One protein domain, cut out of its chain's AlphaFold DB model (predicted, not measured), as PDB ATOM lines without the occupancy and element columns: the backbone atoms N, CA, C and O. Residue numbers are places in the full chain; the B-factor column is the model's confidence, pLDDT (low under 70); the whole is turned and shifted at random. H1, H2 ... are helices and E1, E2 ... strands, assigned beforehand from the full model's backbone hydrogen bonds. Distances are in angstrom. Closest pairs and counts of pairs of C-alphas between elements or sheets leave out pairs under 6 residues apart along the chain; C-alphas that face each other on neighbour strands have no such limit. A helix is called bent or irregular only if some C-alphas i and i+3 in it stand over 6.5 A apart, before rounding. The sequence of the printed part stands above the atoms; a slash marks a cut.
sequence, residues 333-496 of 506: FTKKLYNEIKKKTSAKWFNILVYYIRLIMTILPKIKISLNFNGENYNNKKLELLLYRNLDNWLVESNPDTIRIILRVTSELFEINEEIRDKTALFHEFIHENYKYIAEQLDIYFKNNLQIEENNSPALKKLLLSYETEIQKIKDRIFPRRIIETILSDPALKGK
ATOM      1  N   PHE A 333      -3.686 -42.467  19.971       89.25
ATOM      2  CA  PHE A 333      -3.646 -41.837  21.296       89.25
ATOM      3  C   PHE A 333      -2.633 -42.481  22.244       89.25
ATOM      4  O   PHE A 333      -1.965 -41.760  22.983       89.25
ATOM      5  N   THR A 334      -2.447 -43.801  22.183       87.00
ATOM      6  CA  THR A 334      -1.394 -44.498  22.939       87.00
ATOM      7  C   THR A 334      -0.010 -43.978  22.542       87.00
ATOM      8  O   THR A 334       0.818 -43.667  23.401       87.00
ATOM      9  N   LYS A 335       0.232 -43.806  21.237       85.94
ATOM     10  CA  LYS A 335       1.483 -43.264  20.700       85.94
ATOM     11  C   LYS A 335       1.682 -41.795  21.063       85.94
ATOM     12  O   LYS A 335       2.780 -41.414  21.467       85.94
ATOM     13  N   LYS A 336       0.634 -40.969  20.965       90.75
ATOM     14  CA  LYS A 336       0.658 -39.560  21.397       90.75
ATOM     15  C   LYS A 336       0.988 -39.440  22.878       90.75
ATOM     16  O   LYS A 336       1.883 -38.678  23.224       90.75
ATOM     17  N   LEU A 337       0.337 -40.233  23.728       91.19
ATOM     18  CA  LEU A 337       0.587 -40.257  25.167       91.19
ATOM     19  C   LEU A 337       2.045 -40.630  25.468       91.19
ATOM     20  O   LEU A 337       2.735 -39.910  26.186       91.19
ATOM     21  N   TYR A 338       2.546 -41.696  24.842       86.75
ATOM     22  CA  TYR A 338       3.932 -42.131  24.993       86.75
ATOM     23  C   TYR A 338       4.950 -41.075  24.530       86.75
ATOM     24  O   TYR A 338       5.935 -40.808  25.223       86.75
ATOM     25  N   ASN A 339       4.707 -40.430  23.387       89.44
ATOM     26  CA  ASN A 339       5.554 -39.347  22.885       89.44
ATOM     27  C   ASN A 339       5.522 -38.116  23.797       89.44
ATOM     28  O   ASN A 339       6.551 -37.468  23.980       89.44
ATOM     29  N   GLU A 340       4.365 -37.799  24.381       92.12
ATOM     30  CA  GLU A 340       4.218 -36.674  25.300       92.12
ATOM     31  C   GLU A 340       4.998 -36.904  26.594       92.12
ATOM     32  O   GLU A 340       5.725 -36.016  27.035       92.12
ATOM     33  N   ILE A 341       4.927 -38.115  27.156       90.19
ATOM     34  CA  ILE A 341       5.653 -38.487  28.381       90.19
ATOM     35  C   ILE A 341       7.171 -38.319  28.207       90.19
ATOM     36  O   ILE A 341       7.840 -37.814  29.113       90.19
ATOM     37  N   LYS A 342       7.702 -38.641  27.019       86.19
ATOM     38  CA  LYS A 342       9.127 -38.483  26.676       86.19
ATOM     39  C   LYS A 342       9.610 -37.034  26.615       86.19
ATOM     40  O   LYS A 342      10.821 -36.802  26.643       86.19
ATOM     41  N   LYS A 343       8.714 -36.050  26.495       89.25
ATOM     42  CA  LYS A 343       9.121 -34.640  26.465       89.25
ATOM     43  C   LYS A 343       9.732 -34.246  27.813       89.25
ATOM     44  O   LYS A 343       9.360 -34.751  28.869       89.25
ATOM     45  N   LYS A 344      10.679 -33.307  27.788       85.19
ATOM     46  CA  LYS A 344      11.340 -32.781  29.002       85.19
ATOM     47  C   LYS A 344      10.722 -31.472  29.518       85.19
ATOM     48  O   LYS A 344      11.176 -30.929  30.529       85.19
ATOM     49  N   THR A 345       9.696 -30.970  28.829       85.88
ATOM     50  CA  THR A 345       8.995 -29.716  29.135       85.88
ATOM     51  C   THR A 345       7.882 -29.939  30.159       85.88
ATOM     52  O   THR A 345       7.225 -30.976  30.139       85.88
ATOM     53  N   SER A 346       7.635 -28.967  31.042       82.56
ATOM     54  CA  SER A 346       6.522 -29.012  32.008       82.56
ATOM     55  C   SER A 346       5.152 -28.981  31.320       82.56
ATOM     56  O   SER A 346       4.222 -29.642  31.773       82.56
ATOM     57  N   ALA A 347       5.059 -28.323  30.159       81.69
ATOM     58  CA  ALA A 347       3.869 -28.283  29.305       81.69
ATOM     59  C   ALA A 347       3.288 -29.668  28.961       81.69
ATOM     60  O   ALA A 347       2.093 -29.789  28.684       81.69
ATOM     61  N   LYS A 348       4.119 -30.723  28.979       89.94
ATOM     62  CA  LYS A 348       3.694 -32.096  28.681       89.94
ATOM     63  C   LYS A 348       2.566 -32.569  29.600       89.94
ATOM     64  O   LYS A 348       1.660 -33.264  29.149       89.94
ATOM     65  N   TRP A 349       2.581 -32.137  30.863       89.06
ATOM     66  CA  TRP A 349       1.597 -32.500  31.885       89.06
ATOM     67  C   TRP A 349       0.213 -31.915  31.631       89.06
ATOM     68  O   TRP A 349      -0.755 -32.346  32.229       89.06
ATOM     69  N   PHE A 350       0.074 -30.956  30.724       88.75
ATOM     70  CA  PHE A 350      -1.254 -30.557  30.279       88.75
ATOM     71  C   PHE A 350      -1.819 -31.554  29.257       88.75
ATOM     72  O   PHE A 350      -2.963 -31.998  29.353       88.75
ATOM     73  N   ASN A 351      -0.984 -31.952  28.295       91.56
ATOM     74  CA  ASN A 351      -1.367 -32.803  27.169       91.56
ATOM     75  C   ASN A 351      -1.511 -34.284  27.546       91.56
ATOM     76  O   ASN A 351      -2.322 -34.986  26.947       91.56
ATOM     77  N   ILE A 352      -0.747 -34.770  28.532       94.06
ATOM     78  CA  ILE A 352      -0.819 -36.163  29.000       94.06
ATOM     79  C   ILE A 352      -2.250 -36.506  29.449       94.06
ATOM     80  O   ILE A 352      -2.792 -37.518  29.006       94.06
ATOM     81  N   LEU A 353      -2.894 -35.654  30.259       92.75
ATOM     82  CA  LEU A 353      -4.261 -35.897  30.735       92.75
ATOM     83  C   LEU A 353      -5.261 -35.877  29.579       92.75
ATOM     84  O   LEU A 353      -6.122 -36.748  29.489       92.75
ATOM     85  N   VAL A 354      -5.094 -34.926  28.655       93.12
ATOM     86  CA  VAL A 354      -5.929 -34.800  27.453       93.12
ATOM     87  C   VAL A 354      -5.869 -36.077  26.616       93.12
ATOM     88  O   VAL A 354      -6.910 -36.617  26.245       93.12
ATOM     89  N   TYR A 355      -4.672 -36.584  26.317       94.81
ATOM     90  CA  TYR A 355      -4.518 -37.793  25.508       94.81
ATOM     91  C   TYR A 355      -5.011 -39.047  26.226       94.81
ATOM     92  O   TYR A 355      -5.595 -39.912  25.577       94.81
ATOM     93  N   TYR A 356      -4.850 -39.130  27.545       95.19
ATOM     94  CA  TYR A 356      -5.373 -40.241  28.333       95.19
ATOM     95  C   TYR A 356      -6.903 -40.276  28.370       95.19
ATOM     96  O   TYR A 356      -7.506 -41.320  28.124       95.19
ATOM     97  N   ILE A 357      -7.548 -39.129  28.596       94.38
ATOM     98  CA  ILE A 357      -9.010 -39.027  28.565       94.38
ATOM     99  C   ILE A 357      -9.529 -39.365  27.166       94.38
ATOM    100  O   ILE A 357     -10.438 -40.182  27.028       94.38
ATOM    101  N   ARG A 358      -8.909 -38.811  26.116       93.62
ATOM    102  CA  ARG A 358      -9.285 -39.114  24.727       93.62
ATOM    103  C   ARG A 358      -9.121 -40.592  24.393       93.62
ATOM    104  O   ARG A 358     -10.003 -41.150  23.752       93.62
ATOM    105  N   LEU A 359      -8.057 -41.244  24.869       93.00
ATOM    106  CA  LEU A 359      -7.884 -42.690  24.726       93.00
ATOM    107  C   LEU A 359      -9.096 -43.444  25.292       93.00
ATOM    108  O   LEU A 359      -9.686 -44.260  24.591       93.00
ATOM    109  N   ILE A 360      -9.529 -43.123  26.511       93.06
ATOM    110  CA  ILE A 360     -10.701 -43.756  27.140       93.06
ATOM    111  C   ILE A 360     -11.984 -43.461  26.353       93.06
ATOM    112  O   ILE A 360     -12.792 -44.359  26.111       93.06
ATOM    113  N   MET A 361     -12.153 -42.226  25.886       90.94
ATOM    114  CA  MET A 361     -13.324 -41.809  25.112       90.94
ATOM    115  C   MET A 361     -13.419 -42.481  23.741       90.94
ATOM    116  O   MET A 361     -14.524 -42.672  23.253       90.94
ATOM    117  N   THR A 362     -12.310 -42.918  23.134       89.62
ATOM    118  CA  THR A 362     -12.385 -43.740  21.906       89.62
ATOM    119  C   THR A 362     -12.937 -45.148  22.157       89.62
ATOM    120  O   THR A 362     -13.451 -45.787  21.236       89.62
ATOM    121  N   ILE A 363     -12.851 -45.633  23.400       89.19
ATOM    122  CA  ILE A 363     -13.267 -46.983  23.793       89.19
ATOM    123  C   ILE A 363     -14.725 -46.985  24.262       89.19
ATOM    124  O   ILE A 363     -15.504 -47.844  23.842       89.19
ATOM    125  N   LEU A 364     -15.106 -46.007  25.096       89.00
ATOM    126  CA  LEU A 364     -16.415 -45.918  25.759       89.00
ATOM    127  C   LEU A 364     -17.637 -46.156  24.847       89.00
ATOM    128  O   LEU A 364     -18.512 -46.928  25.250       89.00
ATOM    129  N   PRO A 365     -17.725 -45.585  23.628       86.12
ATOM    130  CA  PRO A 365     -18.888 -45.768  22.761       86.12
ATOM    131  C   PRO A 365     -19.113 -47.216  22.315       86.12
ATOM    132  O   PRO A 365     -20.235 -47.581  21.966       86.12
ATOM    133  N   LYS A 366     -18.061 -48.046  22.310       84.19
ATOM    134  CA  LYS A 366     -18.081 -49.394  21.715       84.19
ATOM    135  C   LYS A 366     -18.193 -50.515  22.756       84.19
ATOM    136  O   LYS A 366     -18.173 -51.689  22.396       84.19
ATOM    137  N   ILE A 367     -18.316 -50.176  24.038       85.25
ATOM    138  CA  ILE A 367     -18.432 -51.133  25.149       85.25
ATOM    139  C   ILE A 367     -19.747 -50.936  25.902       85.25
ATOM    140  O   ILE A 367     -20.427 -49.941  25.705       85.25
ATOM    141  N   LYS A 368     -20.138 -51.880  26.763       84.69
ATOM    142  CA  LYS A 368     -21.318 -51.752  27.634       84.69
ATOM    143  C   LYS A 368     -20.859 -51.575  29.079       84.69
ATOM    144  O   LYS A 368     -20.197 -52.456  29.616       84.69
ATOM    145  N   ILE A 369     -21.221 -50.453  29.689       84.94
ATOM    146  CA  ILE A 369     -20.881 -50.078  31.062       84.94
ATOM    147  C   ILE A 369     -22.139 -49.600  31.787       84.94
ATOM    148  O   ILE A 369     -22.971 -48.879  31.232       84.94
ATOM    149  N   SER A 370     -22.233 -49.992  33.053       84.00
ATOM    150  CA  SER A 370     -23.112 -49.387  34.045       84.00
ATOM    151  C   SER A 370     -22.275 -49.119  35.284       84.00
ATOM    152  O   SER A 370     -21.725 -50.054  35.860       84.00
ATOM    153  N   LEU A 371     -22.163 -47.855  35.668       84.31
ATOM    154  CA  LEU A 371     -21.342 -47.413  36.789       84.31
ATOM    155  C   LEU A 371     -22.200 -46.540  37.701       84.31
ATOM    156  O   LEU A 371     -22.879 -45.637  37.217       84.31
ATOM    157  N   ASN A 372     -22.199 -46.825  39.002       81.25
ATOM    158  CA  ASN A 372     -22.895 -45.995  39.980       81.25
ATOM    159  C   ASN A 372     -21.915 -44.958  40.528       81.25
ATOM    160  O   ASN A 372     -20.989 -45.303  41.257       81.25
ATOM    161  N   PHE A 373     -22.133 -43.698  40.171       75.50
ATOM    162  CA  PHE A 373     -21.321 -42.578  40.615       75.50
ATOM    163  C   PHE A 373     -22.201 -41.597  41.382       75.50
ATOM    164  O   PHE A 373     -23.175 -41.077  40.843       75.50
ATOM    165  N   ASN A 374     -21.854 -41.338  42.646       71.88
ATOM    166  CA  ASN A 374     -22.585 -40.425  43.534       71.88
ATOM    167  C   ASN A 374     -24.103 -40.712  43.626       71.88
ATOM    168  O   ASN A 374     -24.903 -39.791  43.748       71.88
ATOM    169  N   GLY A 375     -24.501 -41.987  43.576       75.12
ATOM    170  CA  GLY A 375     -25.905 -42.398  43.674       75.12
ATOM    171  C   GLY A 375     -26.660 -42.399  42.343       75.12
ATOM    172  O   GLY A 375     -27.797 -42.865  42.298       75.12
ATOM    173  N   GLU A 376     -26.038 -41.949  41.250       84.38
ATOM    174  CA  GLU A 376     -26.602 -42.020  39.905       84.38
ATOM    175  C   GLU A 376     -25.963 -43.135  39.075       84.38
ATOM    176  O   GLU A 376     -24.750 -43.338  39.078       84.38
ATOM    177  N   ASN A 377     -26.784 -43.827  38.284       85.75
ATOM    178  CA  ASN A 377     -26.295 -44.803  37.317       85.75
ATOM    179  C   ASN A 377     -25.934 -44.123  35.990       85.75
ATOM    180  O   ASN A 377     -26.784 -43.570  35.277       85.75
ATOM    181  N   TYR A 378     -24.661 -44.231  35.632       87.56
ATOM    182  CA  TYR A 378     -24.094 -43.766  34.383       87.56
ATOM    183  C   TYR A 378     -23.943 -44.926  33.399       87.56
ATOM    184  O   TYR A 378     -23.298 -45.938  33.676       87.56
ATOM    185  N   ASN A 379     -24.525 -44.747  32.214       88.94
ATOM    186  CA  ASN A 379     -24.255 -45.582  31.049       88.94
ATOM    187  C   ASN A 379     -23.123 -44.969  30.206       88.94
ATOM    188  O   ASN A 379     -22.693 -43.842  30.458       88.94
ATOM    189  N   ASN A 380     -22.687 -45.678  29.164       88.00
ATOM    190  CA  ASN A 380     -21.581 -45.260  28.293       88.00
ATOM    191  C   ASN A 380     -21.709 -43.806  27.810       88.00
ATOM    192  O   ASN A 380     -20.754 -43.045  27.909       88.00
ATOM    193  N   LYS A 381     -22.900 -43.412  27.331       88.06
ATOM    194  CA  LYS A 381     -23.159 -42.068  26.786       88.06
ATOM    195  C   LYS A 381     -23.072 -40.992  27.865       88.06
ATOM    196  O   LYS A 381     -22.505 -39.930  27.634       88.06
ATOM    197  N   LYS A 382     -23.626 -41.256  29.052       90.44
ATOM    198  CA  LYS A 382     -23.534 -40.324  30.185       90.44
ATOM    199  C   LYS A 382     -22.090 -40.174  30.673       90.44
ATOM    200  O   LYS A 382     -21.690 -39.059  30.987       90.44
ATOM    201  N   LEU A 383     -21.314 -41.262  30.718       90.56
ATOM    202  CA  LEU A 383     -19.888 -41.214  31.081       90.56
ATOM    203  C   LEU A 383     -19.065 -40.457  30.047       90.56
ATOM    204  O   LEU A 383     -18.223 -39.645  30.413       90.56
ATOM    205  N   GLU A 384     -19.331 -40.692  28.768       90.69
ATOM    206  CA  GLU A 384     -18.696 -39.966  27.676       90.69
ATOM    207  C   GLU A 384     -18.962 -38.459  27.797       90.69
ATOM    208  O   GLU A 384     -18.017 -37.676  27.812       90.69
ATOM    209  N   LEU A 385     -20.221 -38.046  27.996       91.00
ATOM    210  CA  LEU A 385     -20.580 -36.641  28.228       91.00
ATOM    211  C   LEU A 385     -19.916 -36.058  29.482       91.00
ATOM    212  O   LEU A 385     -19.472 -34.910  29.463       91.00
ATOM    213  N   LEU A 386     -19.838 -36.831  30.568       91.00
ATOM    214  CA  LEU A 386     -19.162 -36.411  31.793       91.00
ATOM    215  C   LEU A 386     -17.666 -36.175  31.543       91.00
ATOM    216  O   LEU A 386     -17.133 -35.156  31.979       91.00
ATOM    217  N   LEU A 387     -16.995 -37.079  30.825       92.38
ATOM    218  CA  LEU A 387     -15.584 -36.928  30.476       92.38
ATOM    219  C   LEU A 387     -15.351 -35.791  29.479       92.38
ATOM    220  O   LEU A 387     -14.383 -35.064  29.666       92.38
ATOM    221  N   TYR A 388     -16.235 -35.575  28.496       92.00
ATOM    222  CA  TYR A 388     -16.177 -34.400  27.612       92.00
ATOM    223  C   TYR A 388     -16.239 -33.105  28.423       92.00
ATOM    224  O   TYR A 388     -15.339 -32.282  28.313       92.00
ATOM    225  N   ARG A 389     -17.234 -32.957  29.307       90.75
ATOM    226  CA  ARG A 389     -17.374 -31.757  30.150       90.75
ATOM    227  C   ARG A 389     -16.155 -31.526  31.034       90.75
ATOM    228  O   ARG A 389     -15.678 -30.406  31.144       90.75
ATOM    229  N   ASN A 390     -15.633 -32.579  31.663       90.12
ATOM    230  CA  ASN A 390     -14.442 -32.447  32.500       90.12
ATOM    231  C   ASN A 390     -13.175 -32.191  31.673       90.12
ATOM    232  O   ASN A 390     -12.283 -31.491  32.139       90.12
ATOM    233  N   LEU A 391     -13.090 -32.710  30.448       90.44
ATOM    234  CA  LEU A 391     -12.009 -32.381  29.527       90.44
ATOM    235  C   LEU A 391     -12.086 -30.912  29.099       90.44
ATOM    236  O   LEU A 391     -11.064 -30.237  29.117       90.44
ATOM    237  N   ASP A 392     -13.269 -30.398  28.777       88.06
ATOM    238  CA  ASP A 392     -13.460 -28.986  28.429       88.06
ATOM    239  C   ASP A 392     -13.110 -28.081  29.617       88.06
ATOM    240  O   ASP A 392     -12.328 -27.143  29.471       88.06
ATOM    241  N   ASN A 393     -13.562 -28.432  30.826       84.94
ATOM    242  CA  ASN A 393     -13.177 -27.729  32.053       84.94
ATOM    243  C   ASN A 393     -11.660 -27.787  32.294       84.94
ATOM    244  O   ASN A 393     -11.059 -26.803  32.724       84.94
ATOM    245  N   TRP A 394     -11.008 -28.915  31.994       86.62
ATOM    246  CA  TRP A 394      -9.550 -29.015  32.055       86.62
ATOM    247  C   TRP A 394      -8.883 -28.057  31.067       86.62
ATOM    248  O   TRP A 394      -7.906 -27.402  31.426       86.62
ATOM    249  N   LEU A 395      -9.421 -27.940  29.852       84.88
ATOM    250  CA  LEU A 395      -8.878 -27.075  28.810       84.88
ATOM    251  C   LEU A 395      -9.048 -25.579  29.113       84.88
ATOM    252  O   LEU A 395      -8.182 -24.797  28.720       84.88
ATOM    253  N   VAL A 396     -10.127 -25.196  29.805       79.62
ATOM    254  CA  VAL A 396     -10.475 -23.793  30.090       79.62
ATOM    255  C   VAL A 396      -9.980 -23.322  31.459       79.62
ATOM    256  O   VAL A 396      -9.403 -22.242  31.537       79.62
ATOM    257  N   GLU A 397     -10.144 -24.123  32.518       70.19
ATOM    258  CA  GLU A 397      -9.948 -23.683  33.914       70.19
ATOM    259  C   GLU A 397      -8.888 -24.491  34.695       70.19
ATOM    260  O   GLU A 397      -8.345 -23.996  35.679       70.19
ATOM    261  N   SER A 398      -8.593 -25.737  34.291       71.44
ATOM    262  CA  SER A 398      -7.730 -26.718  35.002       71.44
ATOM    263  C   SER A 398      -7.825 -26.698  36.541       71.44
ATOM    264  O   SER A 398      -6.820 -26.608  37.251       71.44
ATOM    265  N   ASN A 399      -9.039 -26.831  37.077       74.81
ATOM    266  CA  ASN A 399      -9.272 -26.942  38.518       74.81
ATOM    267  C   ASN A 399      -8.781 -28.308  39.082       74.81
ATOM    268  O   ASN A 399      -9.065 -29.343  38.468       74.81
ATOM    269  N   PRO A 400      -8.128 -28.354  40.266       82.50
ATOM    270  CA  PRO A 400      -7.929 -29.573  41.056       82.50
ATOM    271  C   PRO A 400      -9.129 -30.532  41.103       82.50
ATOM    272  O   PRO A 400      -8.951 -31.743  40.964       82.50
ATOM    273  N   ASP A 401     -10.356 -30.025  41.251       83.56
ATOM    274  CA  ASP A 401     -11.546 -30.888  41.340       83.56
ATOM    275  C   ASP A 401     -11.840 -31.622  40.033       83.56
ATOM    276  O   ASP A 401     -12.237 -32.787  40.049       83.56
ATOM    277  N   THR A 402     -11.573 -30.979  38.895       87.12
ATOM    278  CA  THR A 402     -11.685 -31.603  37.575       87.12
ATOM    279  C   THR A 402     -10.735 -32.792  37.472       87.12
ATOM    280  O   THR A 402     -11.157 -33.878  37.076       87.12
ATOM    281  N   ILE A 403      -9.481 -32.630  37.920       90.00
ATOM    282  CA  ILE A 403      -8.513 -33.734  37.988       90.00
ATOM    283  C   ILE A 403      -9.068 -34.865  38.861       90.00
ATOM    284  O   ILE A 403      -9.079 -36.016  38.433       90.00
ATOM    285  N   ARG A 404      -9.567 -34.558  40.066       91.00
ATOM    286  CA  ARG A 404     -10.099 -35.571  40.997       91.00
ATOM    287  C   ARG A 404     -11.260 -36.360  40.398       91.00
ATOM    288  O   ARG A 404     -11.283 -37.583  40.529       91.00
ATOM    289  N   ILE A 405     -12.197 -35.687  39.728       90.75
ATOM    290  CA  ILE A 405     -13.334 -36.335  39.061       90.75
ATOM    291  C   ILE A 405     -12.838 -37.253  37.942       90.75
ATOM    292  O   ILE A 405     -13.244 -38.415  37.890       90.75
ATOM    293  N   ILE A 406     -11.926 -36.772  37.090       92.94
ATOM    294  CA  ILE A 406     -11.334 -37.573  36.008       92.94
ATOM    295  C   ILE A 406     -10.641 -38.813  36.577       92.94
ATOM    296  O   ILE A 406     -10.920 -39.927  36.135       92.94
ATOM    297  N   LEU A 407      -9.763 -38.650  37.568       94.50
ATOM    298  CA  LEU A 407      -9.040 -39.770  38.173       94.50
ATOM    299  C   LEU A 407     -10.007 -40.777  38.799       94.50
ATOM    300  O   LEU A 407      -9.847 -41.977  38.607       94.50
ATOM    301  N   ARG A 408     -11.058 -40.318  39.481       92.56
ATOM    302  CA  ARG A 408     -12.050 -41.219  40.074       92.56
ATOM    303  C   ARG A 408     -12.798 -42.030  39.012       92.56
ATOM    304  O   ARG A 408     -12.815 -43.254  39.090       92.56
ATOM    305  N   VAL A 409     -13.355 -41.367  37.995       92.38
ATOM    306  CA  VAL A 409     -14.103 -42.035  36.913       92.38
ATOM    307  C   VAL A 409     -13.211 -43.022  36.161       92.38
ATOM    308  O   VAL A 409     -13.609 -44.155  35.907       92.38
ATOM    309  N   THR A 410     -11.989 -42.616  35.819       93.69
ATOM    310  CA  THR A 410     -11.059 -43.478  35.077       93.69
ATOM    311  C   THR A 410     -10.542 -44.653  35.914       93.69
ATOM    312  O   THR A 410     -10.336 -45.727  35.353       93.69
ATOM    313  N   SER A 411     -10.430 -44.506  37.243       93.81
ATOM    314  CA  SER A 411     -10.163 -45.619  38.171       93.81
ATOM    315  C   SER A 411     -11.273 -46.656  38.146       93.81
ATOM    316  O   SER A 411     -11.012 -47.841  37.979       93.81
ATOM    317  N   GLU A 412     -12.522 -46.221  38.287       91.88
ATOM    318  CA  GLU A 412     -13.657 -47.141  38.312       91.88
ATOM    319  C   GLU A 412     -13.808 -47.853  36.958       91.88
ATOM    320  O   GLU A 412     -14.001 -49.066  36.914       91.88
ATOM    321  N   LEU A 413     -13.616 -47.134  35.847       92.50
ATOM    322  CA  LEU A 413     -13.605 -47.708  34.499       92.50
ATOM    323  C   LEU A 413     -12.519 -48.777  34.299       92.50
ATOM    324  O   LEU A 413     -12.783 -49.801  33.664       92.50
ATOM    325  N   PHE A 414     -11.320 -48.551  34.841       92.56
ATOM    326  CA  PHE A 414     -10.210 -49.504  34.804       92.56
ATOM    327  C   PHE A 414     -10.540 -50.812  35.546       92.56
ATOM    328  O   PHE A 414     -10.201 -51.909  35.087       92.56
ATOM    329  N   GLU A 415     -11.260 -50.720  36.665       90.12
ATOM    330  CA  GLU A 415     -11.642 -51.869  37.494       90.12
ATOM    331  C   GLU A 415     -12.818 -52.679  36.927       90.12
ATOM    332  O   GLU A 415     -12.866 -53.900  37.089       90.12
ATOM    333  N   ILE A 416     -13.748 -52.043  36.212       89.00
ATOM    334  CA  ILE A 416     -14.964 -52.731  35.742       89.00
ATOM    335  C   ILE A 416     -14.910 -53.196  34.283       89.00
ATOM    336  O   ILE A 416     -15.726 -54.031  33.894       89.00
ATOM    337  N   ASN A 417     -14.007 -52.658  33.451       89.31
ATOM    338  CA  ASN A 417     -13.986 -52.961  32.019       89.31
ATOM    339  C   ASN A 417     -12.613 -53.418  31.505       89.31
ATOM    340  O   ASN A 417     -11.626 -52.687  31.552       89.31
ATOM    341  N   GLU A 418     -12.581 -54.617  30.921       87.19
ATOM    342  CA  GLU A 418     -11.354 -55.243  30.417       87.19
ATOM    343  C   GLU A 418     -10.737 -54.528  29.209       87.19
ATOM    344  O   GLU A 418      -9.517 -54.484  29.104       87.19
ATOM    345  N   GLU A 419     -11.539 -53.958  28.303       88.12
ATOM    346  CA  GLU A 419     -11.008 -53.260  27.120       88.12
ATOM    347  C   GLU A 419     -10.343 -51.937  27.515       88.12
ATOM    348  O   GLU A 419      -9.267 -51.601  27.017       88.12
ATOM    349  N   ILE A 420     -10.939 -51.202  28.464       90.44
ATOM    350  CA  ILE A 420     -10.309 -50.006  29.037       90.44
ATOM    351  C   ILE A 420      -9.018 -50.394  29.754       90.44
ATOM    352  O   ILE A 420      -7.978 -49.785  29.489       90.44
ATOM    353  N   ARG A 421      -9.058 -51.418  30.616       91.31
ATOM    354  CA  ARG A 421      -7.876 -51.922  31.331       91.31
ATOM    355  C   ARG A 421      -6.747 -52.280  30.375       91.31
ATOM    356  O   ARG A 421      -5.635 -51.785  30.542       91.31
ATOM    357  N   ASP A 422      -7.042 -53.055  29.333       87.88
ATOM    358  CA  ASP A 422      -6.061 -53.480  28.335       87.88
ATOM    359  C   ASP A 422      -5.341 -52.278  27.693       87.88
ATOM    360  O   ASP A 422      -4.120 -52.282  27.530       87.88
ATOM    361  N   LYS A 423      -6.065 -51.206  27.350       88.44
ATOM    362  CA  LYS A 423      -5.463 -50.038  26.680       88.44
ATOM    363  C   LYS A 423      -4.798 -49.039  27.621       88.44
ATOM    364  O   LYS A 423      -3.912 -48.310  27.184       88.44
ATOM    365  N   THR A 424      -5.191 -49.001  28.890       91.31
ATOM    366  CA  THR A 424      -4.753 -47.952  29.826       91.31
ATOM    367  C   THR A 424      -3.777 -48.429  30.898       91.31
ATOM    368  O   THR A 424      -3.088 -47.588  31.472       91.31
ATOM    369  N   ALA A 425      -3.632 -49.743  31.123       90.81
ATOM    370  CA  ALA A 425      -2.825 -50.311  32.214       90.81
ATOM    371  C   ALA A 425      -1.393 -49.773  32.306       90.81
ATOM    372  O   ALA A 425      -0.906 -49.545  33.406       90.81
ATOM    373  N   LEU A 426      -0.734 -49.511  31.172       89.31
ATOM    374  CA  LEU A 426       0.638 -48.993  31.173       89.31
ATOM    375  C   LEU A 426       0.759 -47.575  31.732       89.31
ATOM    376  O   LEU A 426       1.828 -47.193  32.188       89.31
ATOM    377  N   PHE A 427      -0.314 -46.793  31.666       91.81
ATOM    378  CA  PHE A 427      -0.324 -45.383  32.043       91.81
ATOM    379  C   PHE A 427      -1.123 -45.125  33.316       91.81
ATOM    380  O   PHE A 427      -0.990 -44.051  33.891       91.81
ATOM    381  N   HIS A 428      -1.955 -46.079  33.732       92.81
ATOM    382  CA  HIS A 428      -2.951 -45.898  34.777       92.81
ATOM    383  C   HIS A 428      -2.337 -45.391  36.088       92.81
ATOM    384  O   HIS A 428      -2.627 -44.271  36.505       92.81
ATOM    385  N   GLU A 429      -1.425 -46.158  36.694       91.06
ATOM    386  CA  GLU A 429      -0.769 -45.764  37.949       91.06
ATOM    387  C   GLU A 429       0.022 -44.462  37.780       91.06
ATOM    388  O   GLU A 429      -0.165 -43.516  38.545       91.06
ATOM    389  N   PHE A 430       0.816 -44.376  36.708       91.69
ATOM    390  CA  PHE A 430       1.613 -43.197  36.373       91.69
ATOM    391  C   PHE A 430       0.796 -41.905  36.324       91.69
ATOM    392  O   PHE A 430       1.224 -40.875  36.845       91.69
ATOM    393  N   ILE A 431      -0.368 -41.936  35.684       94.44
ATOM    394  CA  ILE A 431      -1.247 -40.775  35.595       94.44
ATOM    395  C   ILE A 431      -1.883 -40.516  36.955       94.44
ATOM    396  O   ILE A 431      -1.880 -39.381  37.418       94.44
ATOM    397  N   HIS A 432      -2.376 -41.541  37.641       94.19
ATOM    398  CA  HIS A 432      -3.069 -41.342  38.908       94.19
ATOM    399  C   HIS A 432      -2.170 -40.740  39.993       94.19
ATOM    400  O   HIS A 432      -2.582 -39.778  40.639       94.19
ATOM    401  N   GLU A 433      -0.939 -41.228  40.175       92.31
ATOM    402  CA  GLU A 433      -0.040 -40.663  41.192       92.31
ATOM    403  C   GLU A 433       0.442 -39.258  40.827       92.31
ATOM    404  O   GLU A 433       0.352 -38.349  41.655       92.31
ATOM    405  N   ASN A 434       0.893 -39.044  39.586       92.81
ATOM    406  CA  ASN A 434       1.385 -37.729  39.180       92.81
ATOM    407  C   ASN A 434       0.278 -36.671  39.235       92.81
ATOM    408  O   ASN A 434       0.511 -35.573  39.732       92.81
ATOM    409  N   TYR A 435      -0.935 -36.982  38.771       93.25
ATOM    410  CA  TYR A 435      -2.023 -36.001  38.770       93.25
ATOM    411  C   TYR A 435      -2.666 -35.807  40.136       93.25
ATOM    412  O   TYR A 435      -3.158 -34.713  40.405       93.25
ATOM    413  N   LYS A 436      -2.598 -36.796  41.034       93.19
ATOM    414  CA  LYS A 436      -2.919 -36.569  42.446       93.19
ATOM    415  C   LYS A 436      -1.981 -35.519  43.046       93.19
ATOM    416  O   LYS A 436      -2.456 -34.553  43.634       93.19
ATOM    417  N   TYR A 437      -0.675 -35.657  42.819       91.88
ATOM    418  CA  TYR A 437       0.308 -34.677  43.278       91.88
ATOM    419  C   TYR A 437       0.123 -33.302  42.612       91.88
ATOM    420  O   TYR A 437       0.142 -32.281  43.294       91.88
ATOM    421  N   ILE A 438      -0.121 -33.250  41.296       90.19
ATOM    422  CA  ILE A 438      -0.390 -31.988  40.582       90.19
ATOM    423  C   ILE A 438      -1.634 -31.290  41.153       90.19
ATOM    424  O   ILE A 438      -1.596 -30.080  41.363       90.19
ATOM    425  N   ALA A 439      -2.709 -32.027  41.449       89.25
ATOM    426  CA  ALA A 439      -3.907 -31.462  42.071       89.25
ATOM    427  C   ALA A 439      -3.615 -30.869  43.461       89.25
ATOM    428  O   ALA A 439      -4.087 -29.777  43.767       89.25
ATOM    429  N   GLU A 440      -2.798 -31.540  44.280       89.56
ATOM    430  CA  GLU A 440      -2.359 -31.026  45.587       89.56
ATOM    431  C   GLU A 440      -1.531 -29.735  45.454       89.56
ATOM    432  O   GLU A 440      -1.722 -28.794  46.223       89.56
ATOM    433  N   GLN A 441      -0.640 -29.650  44.461       88.00
ATOM    434  CA  GLN A 441       0.149 -28.433  44.231       88.00
ATOM    435  C   GLN A 441      -0.701 -27.274  43.700       88.00
ATOM    436  O   GLN A 441      -0.489 -26.126  44.093       88.00
ATOM    437  N   LEU A 442      -1.685 -27.561  42.845       83.69
ATOM    438  CA  LEU A 442      -2.642 -26.560  42.380       83.69
ATOM    439  C   LEU A 442      -3.485 -26.012  43.542       83.69
ATOM    440  O   LEU A 442      -3.642 -24.797  43.641       83.69
ATOM    441  N   ASP A 443      -3.957 -26.864  44.458       81.88
ATOM    442  CA  ASP A 443      -4.656 -26.423  45.676       81.88
ATOM    443  C   ASP A 443      -3.810 -25.443  46.501       81.88
ATOM    444  O   ASP A 443      -4.312 -24.409  46.944       81.88
ATOM    445  N   ILE A 444      -2.529 -25.764  46.717       84.31
ATOM    446  CA  ILE A 444      -1.599 -24.905  47.465       84.31
ATOM    447  C   ILE A 444      -1.413 -23.570  46.737       84.31
ATOM    448  O   ILE A 444      -1.508 -22.514  47.360       84.31
ATOM    449  N   TYR A 445      -1.198 -23.604  45.421       82.38
ATOM    450  CA  TYR A 445      -1.035 -22.404  44.602       82.38
ATOM    451  C   TYR A 445      -2.259 -21.482  44.678       82.38
ATOM    452  O   TYR A 445      -2.115 -20.284  44.929       82.38
ATOM    453  N   PHE A 446      -3.468 -22.030  44.518       75.44
ATOM    454  CA  PHE A 446      -4.698 -21.242  44.604       75.44
ATOM    455  C   PHE A 446      -4.920 -20.677  46.011       75.44
ATOM    456  O   PHE A 446      -5.240 -19.497  46.133       75.44
ATOM    457  N   LYS A 447      -4.682 -21.461  47.071       75.88
ATOM    458  CA  LYS A 447      -4.772 -20.979  48.462       75.88
ATOM    459  C   LYS A 447      -3.794 -19.839  48.750       75.88
ATOM    460  O   LYS A 447      -4.192 -18.843  49.344       75.88
ATOM    461  N   ASN A 448      -2.545 -19.957  48.305       78.88
ATOM    462  CA  ASN A 448      -1.530 -18.927  48.529       78.88
ATOM    463  C   ASN A 448      -1.862 -17.632  47.777       78.88
ATOM    464  O   ASN A 448      -1.759 -16.551  48.349       78.88
ATOM    465  N   ASN A 449      -2.309 -17.723  46.521       73.31
ATOM    466  CA  ASN A 449      -2.724 -16.538  45.764       73.31
ATOM    467  C   ASN A 449      -3.948 -15.858  46.379       73.31
ATOM    468  O   ASN A 449      -3.980 -14.635  46.463       73.31
ATOM    469  N   LEU A 450      -4.909 -16.639  46.875       65.69
ATOM    470  CA  LEU A 450      -6.054 -16.115  47.616       65.69
ATOM    471  C   LEU A 450      -5.627 -15.359  48.879       65.69
ATOM    472  O   LEU A 450      -6.124 -14.265  49.122       65.69
ATOM    473  N   GLN A 451      -4.669 -15.890  49.642       67.00
ATOM    474  CA  GLN A 451      -4.116 -15.207  50.817       67.00
ATOM    475  C   GLN A 451      -3.367 -13.916  50.450       67.00
ATOM    476  O   GLN A 451      -3.453 -12.920  51.165       67.00
ATOM    477  N   ILE A 452      -2.629 -13.906  49.335       68.50
ATOM    478  CA  ILE A 452      -1.949 -12.701  48.837       68.50
ATOM    479  C   ILE A 452      -2.978 -11.631  48.446       68.50
ATOM    480  O   ILE A 452      -2.816 -10.468  48.814       68.50
ATOM    481  N   GLU A 453      -4.049 -12.001  47.744       63.25
ATOM    482  CA  GLU A 453      -5.118 -11.060  47.391       63.25
ATOM    483  C   GLU A 453      -5.908 -10.572  48.615       63.25
ATOM    484  O   GLU A 453      -6.235  -9.387  48.693       63.25
ATOM    485  N   GLU A 454      -6.134 -11.434  49.612       59.97
ATOM    486  CA  GLU A 454      -6.739 -11.064  50.899       59.97
ATOM    487  C   GLU A 454      -5.909  -9.995  51.629       59.97
ATOM    488  O   GLU A 454      -6.457  -9.023  52.157       59.97
ATOM    489  N   ASN A 455      -4.580 -10.131  51.616       63.72
ATOM    490  CA  ASN A 455      -3.667  -9.167  52.232       63.72
ATOM    491  C   ASN A 455      -3.595  -7.835  51.467       63.72
ATOM    492  O   ASN A 455      -3.337  -6.794  52.073       63.72
ATOM    493  N   ASN A 456      -3.854  -7.855  50.158       64.06
ATOM    494  CA  ASN A 456      -3.779  -6.679  49.291       64.06
ATOM    495  C   ASN A 456      -5.108  -5.901  49.178       64.06
ATOM    496  O   ASN A 456      -5.101  -4.778  48.674       64.06
ATOM    497  N   SER A 457      -6.243  -6.446  49.644       60.03
ATOM    498  CA  SER A 457      -7.555  -5.780  49.570       60.03
ATOM    499  C   SER A 457      -8.414  -5.961  50.839       60.03
ATOM    500  O   SER A 457      -9.045  -7.001  51.038       60.03
ATOM    501  N   PRO A 458      -8.559  -4.918  51.683       56.28
ATOM    502  CA  PRO A 458      -9.387  -4.955  52.895       56.28
ATOM    503  C   PRO A 458     -10.888  -5.217  52.652       56.28
ATOM    504  O   PRO A 458     -11.587  -5.669  53.558       56.28
ATOM    505  N   ALA A 459     -11.398  -4.943  51.445       54.25
ATOM    506  CA  ALA A 459     -12.797  -5.173  51.066       54.25
ATOM    507  C   ALA A 459     -13.112  -6.663  50.818       54.25
ATOM    508  O   ALA A 459     -14.218  -7.120  51.107       54.25
ATOM    509  N   LEU A 460     -12.122  -7.433  50.357       51.03
ATOM    510  CA  LEU A 460     -12.212  -8.879  50.116       51.03
ATOM    511  C   LEU A 460     -12.318  -9.681  51.422       51.03
ATOM    512  O   LEU A 460     -13.056 -10.663  51.499       51.03
ATOM    513  N   LYS A 461     -11.702  -9.178  52.496       51.25
ATOM    514  CA  LYS A 461     -11.751  -9.754  53.849       51.25
ATOM    515  C   LYS A 461     -13.172  -9.859  54.433       51.25
ATOM    516  O   LYS A 461     -13.423 -10.692  55.298       51.25
ATOM    517  N   LYS A 462     -14.114  -9.026  53.960       50.25
ATOM    518  CA  LYS A 462     -15.534  -9.016  54.375       50.25
ATOM    519  C   LYS A 462     -16.453  -9.856  53.470       50.25
ATOM    520  O   LYS A 462     -17.520 -10.260  53.919       50.25
ATOM    521  N   LEU A 463     -16.045 -10.116  52.226       46.09
ATOM    522  CA  LEU A 463     -16.776 -10.914  51.225       46.09
ATOM    523  C   LEU A 463     -16.461 -12.421  51.314       46.09
ATOM    524  O   LEU A 463     -17.214 -13.249  50.805       46.09
ATOM    525  N   LEU A 464     -15.392 -12.780  52.030       48.19
ATOM    526  CA  LEU A 464     -14.878 -14.144  52.205       48.19
ATOM    527  C   LEU A 464     -15.761 -15.127  53.000       48.19
ATOM    528  O   LEU A 464     -15.390 -16.285  53.161       48.19
ATOM    529  N   LEU A 465     -16.951 -14.713  53.442       48.31
ATOM    530  CA  LEU A 465     -17.971 -15.607  54.012       48.31
ATOM    531  C   LEU A 465     -18.811 -16.337  52.940       48.31
ATOM    532  O   LEU A 465     -19.573 -17.237  53.284       48.31
ATOM    533  N   SER A 466     -18.658 -16.003  51.651       50.19
ATOM    534  CA  SER A 466     -19.365 -16.649  50.532       50.19
ATOM    535  C   SER A 466     -18.407 -16.950  49.370       50.19
ATOM    536  O   SER A 466     -18.184 -16.092  48.517       50.19
ATOM    537  N   TYR A 467     -17.782 -18.132  49.333       57.12
ATOM    538  CA  TYR A 467     -16.634 -18.379  48.444       57.12
ATOM    539  C   TYR A 467     -16.806 -19.515  47.426       57.12
ATOM    540  O   TYR A 467     -16.352 -20.633  47.631       57.12
ATOM    541  N   GLU A 468     -17.362 -19.163  46.265       51.84
ATOM    542  CA  GLU A 468     -17.158 -19.884  44.991       51.84
ATOM    543  C   GLU A 468     -16.831 -18.904  43.845       51.84
ATOM    544  O   GLU A 468     -15.978 -19.170  43.001       51.84
ATOM    545  N   THR A 469     -17.443 -17.717  43.843       54.06
ATOM    546  CA  THR A 469     -17.427 -16.781  42.704       54.06
ATOM    547  C   THR A 469     -16.129 -15.974  42.554       54.06
ATOM    548  O   THR A 469     -15.737 -15.642  41.440       54.06
ATOM    549  N   GLU A 470     -15.445 -15.654  43.655       53.44
ATOM    550  CA  GLU A 470     -14.162 -14.920  43.659       53.44
ATOM    551  C   GLU A 470     -13.001 -15.815  43.191       53.44
ATOM    552  O   GLU A 470     -12.207 -15.418  42.340       53.44
ATOM    553  N   ILE A 471     -12.975 -17.075  43.649       55.12
ATOM    554  CA  ILE A 471     -12.035 -18.102  43.165       55.12
ATOM    555  C   ILE A 471     -12.160 -18.269  41.646       55.12
ATOM    556  O   ILE A 471     -11.151 -18.411  40.954       55.12
ATOM    557  N   GLN A 472     -13.387 -18.214  41.121       57.16
ATOM    558  CA  GLN A 472     -13.645 -18.350  39.692       57.16
ATOM    559  C   GLN A 472     -13.044 -17.200  38.868       57.16
ATOM    560  O   GLN A 472     -12.381 -17.443  37.864       57.16
ATOM    561  N   LYS A 473     -13.153 -15.951  39.338       59.22
ATOM    562  CA  LYS A 473     -12.575 -14.784  38.643       59.22
ATOM    563  C   LYS A 473     -11.047 -14.823  38.552       59.22
ATOM    564  O   LYS A 473     -10.480 -14.298  37.593       59.22
ATOM    565  N   ILE A 474     -10.373 -15.413  39.541       59.62
ATOM    566  CA  ILE A 474      -8.913 -15.601  39.522       59.62
ATOM    567  C   ILE A 474      -8.530 -16.681  38.501       59.62
ATOM    568  O   ILE A 474      -7.568 -16.496  37.752       59.62
ATOM    569  N   LYS A 475      -9.303 -17.775  38.426       53.91
ATOM    570  CA  LYS A 475      -9.117 -18.840  37.424       53.91
ATOM    571  C   LYS A 475      -9.237 -18.305  35.992       53.91
ATOM    572  O   LYS A 475      -8.407 -18.650  35.157       53.91
ATOM    573  N   ASP A 476     -10.169 -17.389  35.735       54.97
ATOM    574  CA  ASP A 476     -10.411 -16.826  34.395       54.97
ATOM    575  C   ASP A 476      -9.282 -15.909  33.874       54.97
ATOM    576  O   ASP A 476      -9.188 -15.648  32.672       54.97
ATOM    577  N   ARG A 477      -8.406 -15.392  34.749       54.34
ATOM    578  CA  ARG A 477      -7.352 -14.425  34.374       54.34
ATOM    579  C   ARG A 477      -6.035 -15.058  33.923       54.34
ATOM    580  O   ARG A 477      -5.212 -14.362  33.326       54.34
ATOM    581  N   ILE A 478      -5.797 -16.341  34.198       55.28
ATOM    582  CA  ILE A 478      -4.512 -16.997  33.923       55.28
ATOM    583  C   ILE A 478      -4.746 -18.281  33.131       55.28
ATOM    584  O   ILE A 478      -5.473 -19.165  33.564       55.28
ATOM    585  N   PHE A 479      -4.064 -18.421  31.988       60.41
ATOM    586  CA  PHE A 479      -4.152 -19.639  31.183       60.41
ATOM    587  C   PHE A 479      -3.727 -20.868  32.004       60.41
ATOM    588  O   PHE A 479      -2.579 -20.913  32.461       60.41
ATOM    589  N   PRO A 480      -4.574 -21.901  32.118       66.56
ATOM    590  CA  PRO A 480      -4.310 -23.028  33.009       66.56
ATOM    591  C   PRO A 480      -3.012 -23.786  32.699       66.56
ATOM    592  O   PRO A 480      -2.263 -24.189  33.590       66.56
ATOM    593  N   ARG A 481      -2.665 -23.872  31.409       72.62
ATOM    594  CA  ARG A 481      -1.377 -24.401  30.949       72.62
ATOM    595  C   ARG A 481      -0.180 -23.628  31.520       72.62
ATOM    596  O   ARG A 481       0.799 -24.252  31.914       72.62
ATOM    597  N   ARG A 482      -0.257 -22.293  31.602       74.44
ATOM    598  CA  ARG A 482       0.810 -21.454  32.176       74.44
ATOM    599  C   ARG A 482       0.925 -21.645  33.686       74.44
ATOM    600  O   ARG A 482       2.038 -21.613  34.196       74.44
ATOM    601  N   ILE A 483      -0.185 -21.883  34.390       75.69
ATOM    602  CA  ILE A 483      -0.171 -22.185  35.832       75.69
ATOM    603  C   ILE A 483       0.595 -23.484  36.081       75.69
ATOM    604  O   ILE A 483       1.532 -23.500  36.873       75.69
ATOM    605  N   ILE A 484       0.254 -24.552  35.355       76.88
ATOM    606  CA  ILE A 484       0.948 -25.842  35.467       76.88
ATOM    607  C   ILE A 484       2.425 -25.688  35.102       76.88
ATOM    608  O   ILE A 484       3.289 -26.195  35.812       76.88
ATOM    609  N   GLU A 485       2.737 -24.964  34.024       80.25
ATOM    610  CA  GLU A 485       4.120 -24.685  33.633       80.25
ATOM    611  C   GLU A 485       4.881 -23.912  34.719       80.25
ATOM    612  O   GLU A 485       6.039 -24.238  34.961       80.25
ATOM    613  N   THR A 486       4.230 -22.960  35.397       80.50
ATOM    614  CA  THR A 486       4.808 -22.166  36.493       80.50
ATOM    615  C   THR A 486       5.074 -23.038  37.716       80.50
ATOM    616  O   THR A 486       6.210 -23.097  38.179       80.50
ATOM    617  N   ILE A 487       4.074 -23.786  38.193       81.12
ATOM    618  CA  ILE A 487       4.213 -24.681  39.353       81.12
ATOM    619  C   ILE A 487       5.299 -25.732  39.092       81.12
ATOM    620  O   ILE A 487       6.152 -25.981  39.936       81.12
ATOM    621  N   LEU A 488       5.308 -26.327  37.899       81.88
ATOM    622  CA  LEU A 488       6.246 -27.393  37.539       81.88
ATOM    623  C   LEU A 488       7.577 -26.880  36.964       81.88
ATOM    624  O   LEU A 488       8.394 -27.687  36.509       81.88
ATOM    625  N   SER A 489       7.798 -25.561  36.956       80.12
ATOM    626  CA  SER A 489       9.109 -24.975  36.660       80.12
ATOM    627  C   SER A 489      10.064 -25.075  37.850       80.12
ATOM    628  O   SER A 489      11.275 -25.117  37.636       80.12
ATOM    629  N   ASP A 490       9.534 -25.200  39.073       81.25
ATOM    630  CA  ASP A 490      10.323 -25.430  40.282       81.25
ATOM    631  C   ASP A 490      10.987 -26.826  40.239       81.25
ATOM    632  O   ASP A 490      10.286 -27.849  40.230       81.25
ATOM    633  N   PRO A 491      12.334 -26.911  40.238       79.06
ATOM    634  CA  PRO A 491      13.055 -28.180  40.232       79.06
ATOM    635  C   PRO A 491      12.715 -29.097  41.415       79.06
ATOM    636  O   PRO A 491      12.694 -30.318  41.242       79.06
ATOM    637  N   ALA A 492      12.422 -28.540  42.596       80.38
ATOM    638  CA  ALA A 492      12.099 -29.313  43.795       80.38
ATOM    639  C   ALA A 492      10.740 -30.016  43.670       80.38
ATOM    640  O   ALA A 492      10.574 -31.149  44.128       80.38
ATOM    641  N   LEU A 493       9.776 -29.370  43.008       79.81
ATOM    642  CA  LEU A 493       8.463 -29.952  42.727       79.81
ATOM    643  C   LEU A 493       8.533 -30.923  41.548       79.81
ATOM    644  O   LEU A 493       7.949 -32.007  41.610       79.81
ATOM    645  N   LYS A 494       9.291 -30.574  40.503       77.44
ATOM    646  CA  LYS A 494       9.491 -31.420  39.321       77.44
ATOM    647  C   LYS A 494      10.166 -32.749  39.667       77.44
ATOM    648  O   LYS A 494       9.776 -33.773  39.120       77.44
ATOM    649  N   GLY A 495      11.120 -32.753  40.602       77.56
ATOM    650  CA  GLY A 495      11.829 -33.962  41.038       77.56
ATOM    651  C   GLY A 495      10.959 -35.013  41.740       77.56
ATOM    652  O   GLY A 495      11.396 -36.152  41.890       77.56
ATOM    653  N   LYS A 496       9.734 -34.659  42.158       83.69
ATOM    654  CA  LYS A 496       8.768 -35.597  42.759       83.69
ATOM    655  C   LYS A 496       7.861 -36.282  41.736       83.69
ATOM    656  O   LYS A 496       7.221 -37.271  42.080       83.69
TER     657      LYS A 496
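What this domain is: This is residues 333 to 496 of the 506 residues of an uncharacterized protein of Spirochaetes bacterium ADurb.Bin133 (UniProt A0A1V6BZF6). Two layers of helices make a flat body: H1, H2 and H3 lie side by side in one, and H4 and the long, kinked H5 are side by side in the other. H5 makes the length, running past H4 to the small helices H6 and H7; the hairpin of E1 and E2 sits at an edge near the first turns of H3, and H8 packs on H2 and H5, with H9 beyond it. The printed part has 164 residues with nine named helices and two named strands, in the order H1 H2 E1 E2 H3 H4 H5 H6 H7 H8 H9; the strands are antiparallel and the class is mostly helix. It is compact, with a radius of gyration of the C-alphas of 17.5 A and spans of 55 by 39 by 21 A.

How they stand to each other: Begin at H1, residues 333 to 341, which forms a helical hairpin with H2, residues 348 to 366: they touch, the C-alphas of Phe 333 and Leu 359 being closest at 5.5 A. Next come E1, residues 370 to 373, and E2, residues 376 to 379, an antiparallel hairpin with N 371 and O 378 3.0 A apart, within hydrogen-bond range. H3, residues 380 to 396, touches H2 at a shallow tilt of 17 degrees, opposite ways, closest at the C-alphas of Leu 364 and Asn 380, 5.8 A. H4, residues 400 to 416, touches H3 with residues 402 to 406 alone, closest at the C-alphas of Asn 390 and Thr 402, 5.8 A. H2, H3 and H4 are an up-and-down bundle, each helix running against the one before it. H5, residues 418 to 456, touches H4 at a shallow tilt of 16 degrees, opposite ways, closest at the C-alphas of Pro 400 and Ala 439, 4.6 A. With residues 419 to 431 alone H5 also touches H2, at a steep tilt of 45 degrees, closest at the C-alphas of Ile 360 and Ile 420, 6.5 A. H6, residues 460 to 463, touches H5 only at the corner, and only just, with 3 pairs of C-alphas within 8 A, the closest Glu 454 and Leu 460 at 5.9 A. H7, residues 469 to 475, is close to H5 but not clearly touching; the closest C-alphas, of Leu 450 and Ile 471, are 7.7 A apart. H8, residues 480 to 487, touches H5, about perpendicular at 77 degrees, closest at the C-alphas of Gln 441 and Ile 487, 7.4 A. H9, residues 491 to 494, touches no helix. Every O i to N i+4 pair is within hydrogen-bond range in H1, H3, H4, H7 and H8, against 10 of 15 in H2 and 31 of 35 in H5; H6 and H9 are too short for such a pair.

Where its parts are: Find C-alpha 333 at (-3.646, -41.837, 21.296), where H1 begins; H2 then runs 28.7 A, H3 24.2 A and H4 24.8 A. H5 starts at C-alpha 418, (-11.354, -55.243, 30.417), and spans 52.7 A; look near residue 425 for its kink of 73 degrees. H5 is irregular, with C-alphas 423 and 426 7.6 A apart, and H2 only just, with C-alphas 362 and 365 6.9 A apart. H9 ends at C-alpha 494, (9.491, -31.420, 39.321).

The domain as a whole: The C-alphas farthest apart are those of Glu 418 and Pro 458, 55.1 A. The printed part has no cut, and no link is long. In the B-factor column, residues 450 to 480 are under 70; the mean pLDDT of the printed part is 81.2.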